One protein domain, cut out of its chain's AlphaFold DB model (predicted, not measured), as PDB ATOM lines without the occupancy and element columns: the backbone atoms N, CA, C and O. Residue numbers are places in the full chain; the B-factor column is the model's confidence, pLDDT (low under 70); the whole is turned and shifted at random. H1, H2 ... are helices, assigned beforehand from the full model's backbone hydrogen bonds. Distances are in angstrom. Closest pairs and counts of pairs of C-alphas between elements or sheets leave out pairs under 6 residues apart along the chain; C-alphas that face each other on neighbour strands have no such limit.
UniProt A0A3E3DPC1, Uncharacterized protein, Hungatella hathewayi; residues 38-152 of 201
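AT A GLANCE: This is residues 38 to 152 of the 201 residues of an uncharacterized protein of Hungatella hathewayi (UniProt A0A3E3DPC1). What shape do these coordinates draw? The long helix H4 runs through the middle, and H1, H5, H6 and H7 pack round it, crossed at steep tilts. H2 and H3 pack on each other as a small head at one end of the longest axis, with H5 toward the other end. What is it made of? The printed part has 115 residues with seven named helices, H1 to H7 in chain order, and no named strand, and its class is all helix. How large is it? It is compact, with a radius of gyration of the C-alphas of 15.0 A and spans of 47 by 34 by 22 A.

HOW THE PARTS SIT: What does the first helix meet? H1, residues 38 to 54, touches the hub H4, residues 87 to 107, at a steep tilt of 40 degrees, opposite ways; their closest C-alphas are those of Val 49 and Val 94, 6.5 A apart. How do the next two helices stand? H2, residues 58 to 72, touches H3, residues 78 to 84, with residues 61 to 65 alone, about perpendicular at 77 degrees; the closest C-alphas, of Val 61 and Ala 82, are 5.6 A apart. H1 and H3 are near each other. What else touches H4? With residues 98 to 105 alone it touches H5, residues 113 to 121, closest at the C-alphas of Phe 105 and Leu 116, 6.3 A. With residues 97 to 104 alone it touches H6, residues 124 to 133, closest at the C-alphas of Glu 97 and Phe 124, 6.5 A. With residues 91 to 99 alone it touches H7, residues 143 to 148, closest at the C-alphas of Gly 95 and Ala 145, 4.3 A, at a steep tilt of 49 degrees, opposite ways. What of the backbones, and which helices stay apart? In each of the seven helices every O i to N i+4 pair is within hydrogen-bond range. Among the pairs that are apart are H2 and H5, and H3 and H7.

IN THESE COORDINATES: Where does the first helix begin? C-alpha 38, the first of H1, is at (113.238, 100.975, 220.514), and H1 is 24.5 A long from first to last C-alpha. How long are H2 and H4? H2 measures 20.7 A and H4 30.1 A, from C-alpha 87 at (104.561, 96.550, 240.878) to C-alpha 107. Where does the last helix end? H3, H5, H6 and H7 have 7, 9, 10 and 6 residues, and H7 ends with C-alpha 148 at (106.546, 96.481, 231.477).

THE WHOLE: How far does it reach? The two C-alphas farthest apart are those of His 73 and Ser 112, at 47.3 A. Are there cuts or long links? The printed part has no cut and no long link; the link from H6 to H7, nine residues, is short and the other five are tight. Is confidence low anywhere? The mean pLDDT of the printed part is 91.1, and no printed residue is under 70.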
ATOM      1  N   GLU A  38     114.110 101.796 219.670       95.25
ATOM      2  CA  GLU A  38     113.238 100.975 220.514       95.25
ATOM      3  C   GLU A  38     113.989 100.430 221.731       95.25
ATOM      4  O   GLU A  38     113.455 100.416 222.840       95.25
ATOM      5  N   ALA A  39     115.240 100.018 221.545       95.94
ATOM      6  CA  ALA A  39     116.096  99.525 222.608       95.94
ATOM      7  C   ALA A  39     116.397 100.608 223.642       95.94
ATOM      8  O   ALA A  39     116.353 100.335 224.841       95.94
ATOM      9  N   PHE A  40     116.611 101.848 223.200       96.56
ATOM     10  CA  PHE A  40     116.732 102.986 224.097       96.56
ATOM     11  C   PHE A  40     115.466 103.181 224.939       96.56
ATOM     12  O   PHE A  40     115.570 103.273 226.158       96.56
ATOM     13  N   ARG A  41     114.268 103.119 224.339       95.44
ATOM     14  CA  ARG A  41     113.002 103.180 225.100       95.44
ATOM     15  C   ARG A  41     112.892 102.070 226.135       95.44
ATOM     16  O   ARG A  41     112.454 102.324 227.253       95.44
ATOM     17  N   VAL A  42     113.301 100.846 225.786       95.06
ATOM     18  CA  VAL A  42     113.340  99.726 226.738       95.06
ATOM     19  C   VAL A  42     114.287 100.044 227.896       95.06
ATOM     20  O   VAL A  42     113.880  99.908 229.047       95.06
ATOM     21  N   ARG A  43     115.513 100.509 227.620       95.38
ATOM     22  CA  ARG A  43     116.482 100.895 228.660       95.38
ATOM     23  C   ARG A  43     115.917 101.976 229.585       95.38
ATOM     24  O   ARG A  43     115.953 101.796 230.801       95.38
ATOM     25  N   SER A  44     115.341 103.043 229.030       95.50
ATOM     26  CA  SER A  44     114.761 104.145 229.809       95.50
ATOM     27  C   SER A  44     113.569 103.695 230.650       95.50
ATOM     28  O   SER A  44     113.500 104.001 231.837       95.50
ATOM     29  N   ALA A  45     112.666 102.892 230.081       95.25
ATOM     30  CA  ALA A  45     111.514 102.383 230.815       95.25
ATOM     31  C   ALA A  45     111.930 101.465 231.977       95.25
ATOM     32  O   ALA A  45     111.375 101.566 233.069       95.25
ATOM     33  N   LEU A  46     112.926 100.594 231.773       94.00
ATOM     34  CA  LEU A  46     113.453  99.737 232.839       94.00
ATOM     35  C   LEU A  46     114.178 100.539 233.922       94.00
ATOM     36  O   LEU A  46     114.033 100.218 235.101       94.00
ATOM     37  N   LYS A  47     114.900 101.598 233.535       94.31
ATOM     38  CA  LYS A  47     115.496 102.543 234.482       94.31
ATOM     39  C   LYS A  47     114.416 103.181 235.359       94.31
ATOM     40  O   LYS A  47     114.507 103.066 236.573       94.31
ATOM     41  N   PHE A  48     113.366 103.758 234.772       95.19
ATOM     42  CA  PHE A  48     112.276 104.374 235.541       95.19
ATOM     43  C   PHE A  48     111.549 103.389 236.451       95.19
ATOM     44  O   PHE A  48     111.256 103.716 237.597       95.19
ATOM     45  N   VAL A  49     111.295 102.166 235.978       95.00
ATOM     46  CA  VAL A  49     110.726 101.115 236.831       95.00
ATOM     47  C   VAL A  49     111.618 100.856 238.043       95.00
ATOM     48  O   VAL A  49     111.107 100.795 239.157       95.00
ATOM     49  N   MET A  50     112.929 100.704 237.844       94.50
ATOM     50  CA  MET A  50     113.861 100.464 238.945       94.50
ATOM     51  C   MET A  50     113.935 101.664 239.897       94.50
ATOM     52  O   MET A  50     113.896 101.474 241.111       94.50
ATOM     53  N   ASP A  51     113.986 102.884 239.360       94.31
ATOM     54  CA  ASP A  51     113.987 104.119 240.149       94.31
ATOM     55  C   ASP A  51     112.740 104.181 241.043       94.31
ATOM     56  O   ASP A  51     112.857 104.412 242.243       94.31
ATOM     57  N   TYR A  52     111.560 103.865 240.501       94.50
ATOM     58  CA  TYR A  52     110.290 103.941 241.231       94.50
ATOM     59  C   TYR A  52     110.093 102.795 242.219       94.50
ATOM     60  O   TYR A  52     109.462 102.974 243.255       94.50
ATOM     61  N   LEU A  53     110.645 101.617 241.925       92.12
ATOM     62  CA  LEU A  53     110.684 100.501 242.869       92.12
ATOM     63  C   LEU A  53     111.557 100.801 244.095       92.12
ATOM     64  O   LEU A  53     111.347 100.216 245.161       92.12
ATOM     65  N   ASN A  54     112.575 101.645 243.934       92.25
ATOM     66  CA  ASN A  54     113.484 102.018 245.014       92.25
ATOM     67  C   ASN A  54     112.999 103.262 245.759       92.25
ATOM     68  O   ASN A  54     113.134 103.329 246.977       92.25
ATOM     69  N   ASN A  55     112.459 104.237 245.029       92.94
ATOM     70  CA  ASN A  55     111.974 105.497 245.563       92.94
ATOM     71  C   ASN A  55     110.804 106.003 244.698       92.94
ATOM     72  O   ASN A  55     111.034 106.726 243.721       92.94
ATOM     73  N   PRO A  56     109.557 105.595 244.995       93.19
ATOM     74  CA  PRO A  56     108.404 106.047 244.231       93.19
ATOM     75  C   PRO A  56     108.253 107.572 244.363       93.19
ATOM     76  O   PRO A  56     108.447 108.116 245.452       93.19
ATOM     77  N   PRO A  57     107.917 108.286 243.276       93.00
ATOM     78  CA  PRO A  57     107.771 109.735 243.324       93.00
ATOM     79  C   PRO A  57     106.564 110.140 244.176       93.00
ATOM     80  O   PRO A  57     105.542 109.456 244.183       93.00
ATOM     81  N   GLU A  58     106.659 111.290 244.845       93.50
ATOM     82  CA  GLU A  58     105.649 111.772 245.797       93.50
ATOM     83  C   GLU A  58     104.238 111.805 245.199       93.50
ATOM     84  O   GLU A  58     103.309 111.256 245.788       93.50
ATOM     85  N   TYR A  59     104.087 112.359 243.991       90.44
ATOM     86  CA  TYR A  59     102.789 112.441 243.316       90.44
ATOM     87  C   TYR A  59     102.130 111.054 243.169       90.44
ATOM     88  O   TYR A  59     100.921 110.916 243.324       90.44
ATOM     89  N   MET A  60     102.925 110.002 242.929       92.75
ATOM     90  CA  MET A  60     102.424 108.637 242.787       92.75
ATOM     91  C   MET A  60     101.971 108.055 244.120       92.75
ATOM     92  O   MET A  60     100.987 107.311 244.151       92.75
ATOM     93  N   VAL A  61     102.698 108.355 245.198       95.00
ATOM     94  CA  VAL A  61     102.344 107.916 246.552       95.00
ATOM     95  C   VAL A  61     101.021 108.556 246.964       95.00
ATOM     96  O   VAL A  61     100.129 107.848 247.427       95.00
ATOM     97  N   LEU A  62     100.856 109.857 246.717       94.50
ATOM     98  CA  LEU A  62      99.615 110.581 246.995       94.50
ATOM     99  C   LEU A  62      98.434 110.019 246.186       94.50
ATOM    100  O   LEU A  62      97.412 109.671 246.775       94.50
ATOM    101  N   GLU A  63      98.602 109.805 244.874       92.88
ATOM    102  CA  GLU A  63      97.572 109.157 244.044       92.88
ATOM    103  C   GLU A  63      97.186 107.760 244.563       92.88
ATOM    104  O   GLU A  63      96.029 107.345 244.461       92.88
ATOM    105  N   PHE A  64      98.151 107.002 245.093       93.56
ATOM    106  CA  PHE A  64      97.898 105.668 245.631       93.56
ATOM    107  C   PHE A  64      97.148 105.708 246.970       93.56
ATOM    108  O   PHE A  64      96.251 104.887 247.182       93.56
ATOM    109  N   ILE A  65      97.465 106.672 247.843       94.88
ATOM    110  CA  ILE A  65      96.727 106.919 249.093       94.88
ATOM    111  C   ILE A  65      95.265 107.233 248.782       94.88
ATOM    112  O   ILE A  65      94.374 106.582 249.331       94.88
ATOM    113  N   ASP A  66      95.022 108.175 247.869       94.62
ATOM    114  CA  ASP A  66      93.667 108.568 247.476       94.62
ATOM    115  C   ASP A  66      92.902 107.377 246.887       94.62
ATOM    116  O   ASP A  66      91.782 107.081 247.301       94.62
ATOM    117  N   TYR A  67      93.546 106.595 246.016       92.62
ATOM    118  CA  TYR A  67      92.951 105.378 245.470       92.62
ATOM    119  C   TYR A  67      92.549 104.368 246.556       92.62
ATOM    120  O   TYR A  67      91.446 103.814 246.503       92.62
ATOM    121  N   LYS A  68      93.416 104.104 247.542       92.00
ATOM    122  CA  LYS A  68      93.124 103.164 248.639       92.00
ATOM    123  C   LYS A  68      92.002 103.667 249.544       92.00
ATOM    124  O   LYS A  68      91.134 102.877 249.930       92.00
ATOM    125  N   LYS A  69      91.969 104.969 249.810       92.88
ATOM    126  CA  LYS A  69      90.895 105.611 250.567       92.88
ATOM    127  C   LYS A  69      89.554 105.501 249.842       92.88
ATOM    128  O   LYS A  69      88.567 105.100 250.458       92.88
ATOM    129  N   ASP A  70      89.526 105.785 248.544       92.88
ATOM    130  CA  ASP A  70      88.287 105.840 247.765       92.88
ATOM    131  C   ASP A  70      87.732 104.453 247.425       92.88
ATOM    132  O   ASP A  70      86.518 104.266 247.370       92.88
ATOM    133  N   THR A  71      88.605 103.465 247.201       91.06
ATOM    134  CA  THR A  71      88.184 102.127 246.744       91.06
ATOM    135  C   THR A  71      88.133 101.071 247.839       91.06
ATOM    136  O   THR A  71      87.379 100.108 247.709       91.06
ATOM    137  N   GLN A  72      88.925 101.220 248.903       88.75
ATOM    138  CA  GLN A  72      89.046 100.227 249.978       88.75
ATOM    139  C   GLN A  72      88.737 100.810 251.363       88.75
ATOM    140  O   GLN A  72      88.824 100.085 252.350       88.75
ATOM    141  N   HIS A  73      88.384 102.101 251.452       90.25
ATOM    142  CA  HIS A  73      88.172 102.822 252.716       90.25
ATOM    143  C   HIS A  73      89.364 102.724 253.683       90.25
ATOM    144  O   HIS A  73      89.207 102.860 254.896       90.25
ATOM    145  N   LEU A  74      90.563 102.498 253.138       90.25
ATOM    146  CA  LEU A  74      91.799 102.346 253.892       90.25
ATOM    147  C   LEU A  74      92.578 103.660 253.860       90.25
ATOM    148  O   LEU A  74      92.935 104.146 252.789       90.25
ATOM    149  N   VAL A  75      92.859 104.219 255.036       91.44
ATOM    150  CA  VAL A  75      93.671 105.432 255.177       91.44
ATOM    151  C   VAL A  75      95.096 105.016 255.508       91.44
ATOM    152  O   VAL A  75      95.369 104.593 256.627       91.44
ATOM    153  N   LEU A  76      95.980 105.118 254.519       91.44
ATOM    154  CA  LEU A  76      97.413 104.888 254.681       91.44
ATOM    155  C   LEU A  76      98.117 106.215 254.956       91.44
ATOM    156  O   LEU A  76      97.773 107.238 254.354       91.44
ATOM    157  N   ASN A  77      99.125 106.198 255.821       94.88
ATOM    158  CA  ASN A  77     100.088 107.293 255.866       94.88
ATOM    159  C   ASN A  77     101.073 107.201 254.680       94.88
ATOM    160  O   ASN A  77     101.096 106.218 253.935       94.88
ATOM    161  N   TYR A  78     101.891 108.240 254.495       94.38
ATOM    162  CA  TYR A  78     102.818 108.322 253.363       94.38
ATOM    163  C   TYR A  78     103.815 107.157 253.307       94.38
ATOM    164  O   TYR A  78     104.023 106.577 252.245       94.38
ATOM    165  N   GLU A  79     104.419 106.795 254.439       93.75
ATOM    166  CA  GLU A  79     105.433 105.739 254.505       93.75
ATOM    167  C   GLU A  79     104.820 104.352 254.264       93.75
ATOM    168  O   GLU A  79     105.380 103.542 253.522       93.75
ATOM    169  N   GLU A  80     103.639 104.093 254.827       92.69
ATOM    170  CA  GLU A  80     102.874 102.869 254.569       92.69
ATOM    171  C   GLU A  80     102.520 102.741 253.087       92.69
ATOM    172  O   GLU A  80     102.703 101.677 252.493       92.69
ATOM    173  N   ALA A  81     102.042 103.825 252.472       92.56
ATOM    174  CA  ALA A  81     101.709 103.850 251.058       92.56
ATOM    175  C   ALA A  81     102.951 103.627 250.192       92.56
ATOM    176  O   ALA A  81     102.958 102.696 249.392       92.56
ATOM    177  N   ALA A  82     104.022 104.401 250.390       92.44
ATOM    178  CA  ALA A  82     105.252 104.300 249.605       92.44
ATOM    179  C   ALA A  82     105.842 102.877 249.613       92.44
ATOM    180  O   ALA A  82     106.290 102.389 248.575       92.44
ATOM    181  N   ASN A  83     105.773 102.182 250.751       89.19
ATOM    182  CA  ASN A  83     106.277 100.815 250.894       89.19
ATOM    183  C   ASN A  83     105.309  99.721 250.400       89.19
ATOM    184  O   ASN A  83     105.713  98.562 250.296       89.19
ATOM    185  N   SER A  84     104.052 100.057 250.096       89.44
ATOM    186  CA  SER A  84     103.010  99.099 249.693       89.44
ATOM    187  C   SER A  84     102.520  99.269 248.253       89.44
ATOM    188  O   SER A  84     101.613  98.547 247.830       89.44
ATOM    189  N   ILE A  85     103.116 100.179 247.472       91.69
ATOM    190  CA  ILE A  85     102.782 100.347 246.053       91.69
ATOM    191  C   ILE A  85     103.110  99.047 245.298       91.69
ATOM    192  O   ILE A  85     104.278  98.649 245.222       91.69
ATOM    193  N   PRO A  86     102.115  98.387 244.675       91.44
ATOM    194  CA  PRO A  86     102.358  97.155 243.950       91.44
ATOM    195  C   PRO A  86     103.076  97.437 242.629       91.44
ATOM    196  O   PRO A  86     102.868  98.462 241.968       91.44
ATOM    197  N   TYR A  87     103.859  96.461 242.163       91.94
ATOM    198  CA  TYR A  87     104.561  96.550 240.878       91.94
ATOM    199  C   TYR A  87     103.630  96.873 239.690       91.94
ATOM    200  O   TYR A  87     104.017  97.559 238.739       91.94
ATOM    201  N   SER A  88     102.377  96.409 239.743       91.38
ATOM    202  CA  SER A  88     101.348  96.702 238.739       91.38
ATOM    203  C   SER A  88     101.026  98.203 238.648       91.38
ATOM    204  O   SER A  88     100.843  98.713 237.535       91.38
ATOM    205  N   TRP A  89     101.020  98.915 239.781       92.94
ATOM    206  CA  TRP A  89     100.824 100.363 239.855       92.94
ATOM    207  C   TRP A  89     102.025 101.115 239.285       92.94
ATOM    208  O   TRP A  89     101.846 101.980 238.427       92.94
ATOM    209  N   ILE A  90     103.246 100.700 239.640       94.19
ATOM    210  CA  ILE A  90     104.485 101.260 239.070       94.19
ATOM    211  C   ILE A  90     104.486 101.109 237.546       94.19
ATOM    212  O   ILE A  90     104.692 102.082 236.823       94.19
ATOM    213  N   CYS A  91     104.165  99.916 237.031       94.44
ATOM    214  CA  CYS A  91     104.062  99.683 235.588       94.44
ATOM    215  C   CYS A  91     103.024 100.585 234.915       94.44
ATOM    216  O   CYS A  91     103.214 100.984 233.765       94.44
ATOM    217  N   ARG A  92     101.903 100.869 235.590       92.94
ATOM    218  CA  ARG A  92     100.864 101.757 235.064       92.94
ATOM    219  C   ARG A  92     101.394 103.177 234.936       92.94
ATOM    220  O   ARG A  92     101.219 103.767 233.875       92.94
ATOM    221  N   GLN A  93     102.030 103.695 235.978       92.56
ATOM    222  CA  GLN A  93     102.498 105.077 235.996       92.56
ATOM    223  C   GLN A  93     103.695 105.282 235.069       92.56
ATOM    224  O   GLN A  93     103.591 106.078 234.142       92.56
ATOM    225  N   VAL A  94     104.746 104.459 235.179       94.81
ATOM    226  CA  VAL A  94     105.874 104.492 234.226       94.81
ATOM    227  C   VAL A  94     105.384 104.278 232.789       94.81
ATOM    228  O   VAL A  94     105.886 104.883 231.847       94.81
ATOM    229  N   GLY A  95     104.359 103.442 232.595       95.06
ATOM    230  CA  GLY A  95     103.737 103.253 231.290       95.06
ATOM    231  C   GLY A  95     103.118 104.533 230.718       95.06
ATOM    232  O   GLY A  95     103.363 104.839 229.553       95.06
ATOM    233  N   LYS A  96     102.347 105.282 231.515       92.31
ATOM    234  CA  LYS A  96     101.784 106.583 231.105       92.31
ATOM    235  C   LYS A  96     102.890 107.595 230.802       92.31
ATOM    236  O   LYS A  96     102.841 108.262 229.776       92.31
ATOM    237  N   GLU A  97     103.891 107.659 231.671       93.69
ATOM    238  CA  GLU A  97     105.049 108.546 231.561       93.69
ATOM    239  C   GLU A  97     105.822 108.367 230.252       93.69
ATOM    240  O   GLU A  97     106.177 109.349 229.595       93.69
ATOM    241  N   ILE A  98     106.076 107.115 229.861       94.88
ATOM    242  CA  ILE A  98     106.740 106.796 228.593       94.88
ATOM    243  C   ILE A  98     105.825 107.129 227.410       94.88
ATOM    244  O   ILE A  98     106.286 107.717 226.438       94.88
ATOM    245  N   GLU A  99     104.532 106.798 227.484       93.44
ATOM    246  CA  GLU A  99     103.570 107.099 226.410       93.44
ATOM    247  C   GLU A  99     103.420 108.605 226.168       93.44
ATOM    248  O   GLU A  99     103.289 109.028 225.018       93.44
ATOM    249  N   LEU A 100     103.453 109.415 227.225       92.88
ATOM    250  CA  LEU A 100     103.416 110.869 227.125       92.88
ATOM    251  C   LEU A 100     104.704 111.418 226.500       92.88
ATOM    252  O   LEU A 100     104.640 112.231 225.583       92.88
ATOM    253  N   ARG A 101     105.871 110.935 226.941       93.94
ATOM    254  CA  ARG A 101     107.166 111.309 226.350       93.94
ATOM    255  C   ARG A 101     107.264 110.926 224.879       93.94
ATOM    256  O   ARG A 101     107.791 111.690 224.081       93.94
ATOM    257  N   GLU A 102     106.723 109.774 224.496       92.06
ATOM    258  CA  GLU A 102     106.656 109.364 223.093       92.06
ATOM    259  C   GLU A 102     105.740 110.268 222.268       92.06
ATOM    260  O   GLU A 102     106.109 110.620 221.152       92.06
ATOM    261  N   GLN A 103     104.586 110.665 222.809       89.94
ATOM    262  CA  GLN A 103     103.693 111.630 222.161       89.94
ATOM    263  C   GLN A 103     104.372 112.991 221.986       89.94
ATOM    264  O   GLN A 103     104.344 113.546 220.890       89.94
ATOM    265  N   TYR A 104     105.039 113.484 223.032       90.69
ATOM    266  CA  TYR A 104     105.802 114.728 222.988       90.69
ATOM    267  C   TYR A 104     106.925 114.671 221.944       90.69
ATOM    268  O   TYR A 104     107.036 115.557 221.102       90.69
ATOM    269  N   PHE A 105     107.703 113.587 221.935       92.44
ATOM    270  CA  PHE A 105     108.750 113.354 220.942       92.44
ATOM    271  C   PHE A 105     108.196 113.292 219.509       92.44
ATOM    272  O   PHE A 105     108.767 113.897 218.610       92.44
ATOM    273  N   GLN A 106     107.074 112.600 219.288       89.12
ATOM    274  CA  GLN A 106     106.443 112.477 217.965       89.12
ATOM    275  C   GLN A 106     105.834 113.783 217.447       89.12
ATOM    276  O   GLN A 106     105.668 113.928 216.239       89.12
ATOM    277  N   ALA A 107     105.470 114.705 218.341       87.12
ATOM    278  CA  ALA A 107     105.005 116.035 217.964       87.12
ATOM    279  C   ALA A 107     106.157 116.976 217.570       87.12
ATOM    280  O   ALA A 107     105.909 118.014 216.959       87.12
ATOM    281  N   GLY A 108     107.398 116.631 217.924       85.56
ATOM    282  CA  GLY A 108     108.589 117.368 217.521       85.56
ATOM    283  C   GLY A 108     108.974 117.124 216.059       85.56
ATOM    284  O   GLY A 108     108.621 116.113 215.456       85.56
ATOM    285  N   GLU A 109     109.742 118.054 215.493       86.25
ATOM    286  CA  GLU A 109     110.278 117.928 214.129       86.25
ATOM    287  C   GLU A 109     111.520 117.018 214.068       86.25
ATOM    288  O   GLU A 109     111.764 116.364 213.053       86.25
ATOM    289  N   ASP A 110     112.300 116.947 215.155       92.25
ATOM    290  CA  ASP A 110     113.499 116.110 215.244       92.25
ATOM    291  C   ASP A 110     113.170 114.707 215.776       92.25
ATOM    292  O   ASP A 110     112.887 114.508 216.957       92.25
ATOM    293  N   ILE A 111     113.266 113.719 214.886       91.00
ATOM    294  CA  ILE A 111     113.036 112.296 215.175       91.00
ATOM    295  C   ILE A 111     114.337 111.510 215.434       91.00
ATOM    296  O   ILE A 111     114.350 110.276 215.352       91.00
ATOM    297  N   SER A 112     115.444 112.198 215.718       95.00
ATOM    298  CA  SER A 112     116.740 111.586 216.017       95.00
ATOM    299  C   SER A 112     116.777 110.887 217.381       95.00
ATOM    300  O   SER A 112     115.976 111.145 218.282       95.00
ATOM    301  N   LEU A 113     117.746 109.978 217.553       94.06
ATOM    302  CA  LEU A 113     117.963 109.303 218.837       94.06
ATOM    303  C   LEU A 113     118.347 110.298 219.938       94.06
ATOM    304  O   LEU A 113     117.941 110.120 221.081       94.06
ATOM    305  N   LEU A 114     119.089 111.350 219.584       95.50
ATOM    306  CA  LEU A 114     119.480 112.406 220.511       95.50
ATOM    307  C   LEU A 114     118.260 113.190 221.010       95.50
ATOM    308  O   LEU A 114     118.126 113.417 222.209       95.50
ATOM    309  N   ALA A 115     117.328 113.539 220.120       94.88
ATOM    310  CA  ALA A 115     116.079 114.176 220.527       94.88
ATOM    311  C   ALA A 115     115.261 113.279 221.467       94.88
ATOM    312  O   ALA A 115     114.761 113.754 222.488       94.88
ATOM    313  N   LEU A 116     115.186 111.969 221.195       95.44
ATOM    314  CA  LEU A 116     114.519 111.038 222.106       95.44
ATOM    315  C   LEU A 116     115.225 110.956 223.468       95.44
ATOM    316  O   LEU A 116     114.549 110.899 224.493       95.44
ATOM    317  N   GLN A 117     116.560 110.933 223.484       95.19
ATOM    318  CA  GLN A 117     117.356 110.942 224.714       95.19
ATOM    319  C   GLN A 117     117.024 112.161 225.570       95.19
ATOM    320  O   GLN A 117     116.629 111.989 226.720       95.19
ATOM    321  N   ASN A 118     117.052 113.351 224.972       94.50
ATOM    322  CA  ASN A 118     116.732 114.599 225.661       94.50
ATOM    323  C   ASN A 118     115.317 114.570 226.259       94.50
ATOM    324  O   ASN A 118     115.128 114.918 227.420       94.50
ATOM    325  N   VAL A 119     114.318 114.094 225.504       94.44
ATOM    326  CA  VAL A 119     112.934 113.978 226.004       94.44
ATOM    327  C   VAL A 119     112.821 112.976 227.160       94.44
ATOM    328  O   VAL A 119     112.039 113.189 228.087       94.44
ATOM    329  N   MET A 120     113.584 111.883 227.127       94.69
ATOM    330  CA  MET A 120     113.593 110.882 228.199       94.69
ATOM    331  C   MET A 120     114.310 111.358 229.468       94.69
ATOM    332  O   MET A 120     114.087 110.773 230.523       94.69
ATOM    333  N   GLU A 121     115.133 112.400 229.396       92.62
ATOM    334  CA  GLU A 121     115.800 112.990 230.563       92.62
ATOM    335  C   GLU A 121     114.953 114.056 231.272       92.62
ATOM    336  O   GLU A 121     115.191 114.332 232.447       92.62
ATOM    337  N   LEU A 122     113.934 114.605 230.601       91.75
ATOM    338  CA  LEU A 122     113.004 115.555 231.210       91.75
ATOM    339  C   LEU A 122     112.218 114.915 232.363       91.75
ATOM    340  O   LEU A 122     111.774 113.752 232.296       91.75
ATOM    341  N   SER A 123     111.977 115.709 233.407       88.44
ATOM    342  CA  SER A 123     111.080 115.306 234.485       88.44
ATOM    343  C   SER A 123     109.656 115.134 233.957       88.44
ATOM    344  O   SER A 123     109.252 115.728 232.954       88.44
ATOM    345  N   PHE A 124     108.872 114.287 234.624       87.38
ATOM    346  CA  PHE A 124     107.505 114.018 234.184       87.38
ATOM    347  C   PHE A 124     106.648 115.282 234.163       87.38
ATOM    348  O   PHE A 124     105.940 115.527 233.189       87.38
ATOM    349  N   THR A 125     106.774 116.108 235.201       85.44
ATOM    350  CA  THR A 125     106.035 117.362 235.355       85.44
ATOM    351  C   THR A 125     106.384 118.375 234.270       85.44
ATOM    352  O   THR A 125     105.490 119.074 233.793       85.44
ATOM    353  N   GLU A 126     107.643 118.443 233.831       88.56
ATOM    354  CA  GLU A 126     108.043 119.278 232.689       88.56
ATOM    355  C   GLU A 126     107.356 118.811 231.404       88.56
ATOM    356  O   GLU A 126     106.717 119.614 230.720       88.56
ATOM    357  N   VAL A 127     107.426 117.512 231.093       88.50
ATOM    358  CA  VAL A 127     106.807 116.949 229.880       88.50
ATOM    359  C   VAL A 127     105.290 117.151 229.903       88.50
ATOM    360  O   VAL A 127     104.708 117.585 228.908       88.50
ATOM    361  N   GLU A 128     104.647 116.876 231.035       87.19
ATOM    362  CA  GLU A 128     103.206 117.049 231.222       87.19
ATOM    363  C   GLU A 128     102.770 118.508 231.089       87.19
ATOM    364  O   GLU A 128     101.787 118.792 230.396       87.19
ATOM    365  N   SER A 129     103.526 119.437 231.673       86.12
ATOM    366  CA  SER A 129     103.254 120.871 231.556       86.12
ATOM    367  C   SER A 129     103.386 121.341 230.110       86.12
ATOM    368  O   SER A 129     102.495 122.020 229.598       86.12
ATOM    369  N   HIS A 130     104.459 120.951 229.415       85.88
ATOM    370  CA  HIS A 130     104.651 121.302 228.008       85.88
ATOM    371  C   HIS A 130     103.537 120.750 227.117       85.88
ATOM    372  O   HIS A 130     103.003 121.483 226.284       85.88
ATOM    373  N   TRP A 131     103.151 119.488 227.320       86.25
ATOM    374  CA  TRP A 131     102.082 118.851 226.554       86.25
ATOM    375  C   TRP A 131     100.725 119.524 226.787       86.25
ATOM    376  O   TRP A 131     100.020 119.857 225.832       86.25
ATOM    377  N   SER A 132     100.391 119.795 228.049       83.75
ATOM    378  CA  SER A 132      99.120 120.419 228.436       83.75
ATOM    379  C   SER A 132      99.016 121.868 227.956       83.75
ATOM    380  O   SER A 132      97.967 122.280 227.463       83.75
ATOM    381  N   ASN A 133     100.112 122.633 228.014       85.12
ATOM    382  CA  ASN A 133     100.158 124.022 227.543       85.12
ATOM    383  C   ASN A 133      99.940 124.156 226.027       85.12
ATOM    384  O   ASN A 133      99.543 125.218 225.553       85.12
ATOM    385  N   GLN A 134     100.154 123.082 225.262       80.88
ATOM    386  CA  GLN A 134      99.832 123.023 223.834       80.88
ATOM    387  C   GLN A 134      98.360 122.657 223.563       80.88
ATOM    388  O   GLN A 134      97.976 122.454 222.413       80.88
ATOM    389  N   GLY A 135      97.522 122.558 224.603       80.06
ATOM    390  CA  GLY A 135      96.118 122.155 224.492       80.06
ATOM    391  C   GLY A 135      95.928 120.665 224.196       80.06
ATOM    392  O   GLY A 135      94.817 120.238 223.873       80.06
ATOM    393  N   ASN A 136      96.993 119.865 224.296       81.19
ATOM    394  CA  ASN A 136      96.933 118.433 224.052       81.19
ATOM    395  C   ASN A 136      96.495 117.684 225.316       81.19
ATOM    396  O   ASN A 136      96.916 117.986 226.430       81.19
ATOM    397  N   LEU A 137      95.673 116.650 225.136       76.19
ATOM    398  CA  LEU A 137      95.291 115.727 226.206       76.19
ATOM    399  C   LEU A 137      96.189 114.490 226.154       76.19
ATOM    400  O   LEU A 137      96.397 113.929 225.074       76.19
ATOM    401  N   MET A 138      96.693 114.031 227.303       75.94
ATOM    402  CA  MET A 138      97.424 112.761 227.367       75.94
ATOM    403  C   MET A 138      96.501 111.617 226.940       75.94
ATOM    404  O   MET A 138      95.455 111.375 227.547       75.94
ATOM    405  N   ARG A 139      96.919 110.858 225.925       76.38
ATOM    406  CA  ARG A 139      96.242 109.620 225.533       76.38
ATOM    407  C   ARG A 139      97.096 108.440 225.954       76.38
ATOM    408  O   ARG A 139      98.088 108.137 225.300       76.38
ATOM    409  N   SER A 140      96.718 107.768 227.038       79.50
ATOM    410  CA  SER A 140      97.371 106.511 227.408       79.50
ATOM    411  C   SER A 140      96.614 105.323 226.824       79.50
ATOM    412  O   SER A 140      95.440 105.103 227.126       79.50
ATOM    413  N   ALA A 141      97.301 104.540 225.995       78.06
ATOM    414  CA  ALA A 141      96.788 103.280 225.459       78.06
ATOM    415  C   ALA A 141      97.098 102.089 226.392       78.06
ATOM    416  O   ALA A 141      96.619 100.967 226.174       78.06
ATOM    417  N   GLY A 142      97.929 102.307 227.420       88.81
ATOM    418  CA  GLY A 142      98.367 101.281 228.365       88.81
ATOM    419  C   GLY A 142      99.201 100.175 227.709       88.81
ATOM    420  O   GLY A 142      99.313  99.071 228.256       88.81
ATOM    421  N   ILE A 143      99.762 100.439 226.527       91.38
ATOM    422  CA  ILE A 143     100.629  99.519 225.789       91.38
ATOM    423  C   ILE A 143     101.914  99.320 226.584       91.38
ATOM    424  O   ILE A 143     102.322  98.177 226.811       91.38
ATOM    425  N   TRP A 144     102.511 100.408 227.069       94.56
ATOM    426  CA  TRP A 144     103.741 100.336 227.850       94.56
ATOM    427  C   TRP A 144     103.526  99.666 229.201       94.56
ATOM    428  O   TRP A 144     104.273  98.754 229.544       94.56
ATOM    429  N   ALA A 145     102.425  99.960 229.894       94.06
ATOM    430  CA  ALA A 145     102.073  99.256 231.128       94.06
ATOM    431  C   ALA A 145     101.907  97.733 230.929       94.06
ATOM    432  O   ALA A 145     102.217  96.936 231.817       94.06
ATOM    433  N   LYS A 146     101.406  97.291 229.765       91.94
ATOM    434  CA  LYS A 146     101.324  95.860 229.407       91.94
ATOM    435  C   LYS A 146     102.691  95.267 229.054       91.94
ATOM    436  O   LYS A 146     102.923  94.099 229.362       91.94
ATOM    437  N   ARG A 147     103.571  96.032 228.396       91.75
ATOM    438  CA  ARG A 147     104.948  95.613 228.083       91.75
ATOM    439  C   ARG A 147     105.766  95.450 229.361       91.75
ATOM    440  O   ARG A 147     106.310  94.370 229.569       91.75
ATOM    441  N   LEU A 148     105.772  96.461 230.232       93.00
ATOM    442  CA  LEU A 148     106.546  96.481 231.477       93.00
ATOM    443  C   LEU A 148     106.205  95.290 232.371       93.00
ATOM    444  O   LEU A 148     107.102  94.551 232.748       93.00
ATOM    445  N   ARG A 149     104.915  94.981 232.557       90.38
ATOM    446  CA  ARG A 149     104.477  93.794 233.316       90.38
ATOM    447  C   ARG A 149     105.038  92.460 232.802       90.38
ATOM    448  O   ARG A 149     105.094  91.496 233.556       90.38
ATOM    449  N   LYS A 150     105.427  92.375 231.525       86.75
ATOM    450  CA  LYS A 150     106.002  91.167 230.910       86.75
ATOM    451  C   LYS A 150     107.529  91.187 230.851       86.75
ATOM    452  O   LYS A 150     108.127  90.138 230.621       86.75
ATOM    453  N   MET A 151     108.161  92.349 231.023       84.81
ATOM    454  CA  MET A 151     109.609  92.510 230.885       84.81
ATOM    455  C   MET A 151     110.420  91.694 231.906       84.81
ATOM    456  O   MET A 151     111.354  91.037 231.452       84.81
ATOM    457  N   PRO A 152     110.052  91.613 233.202       80.00
ATOM    458  CA  PRO A 152     110.740  90.750 234.175       80.00
ATOM    459  C   PRO A 152     110.812  89.274 233.744       80.00
ATOM    460  O   PRO A 152     111.812  88.590 233.940       80.00
TER     461      PRO A 152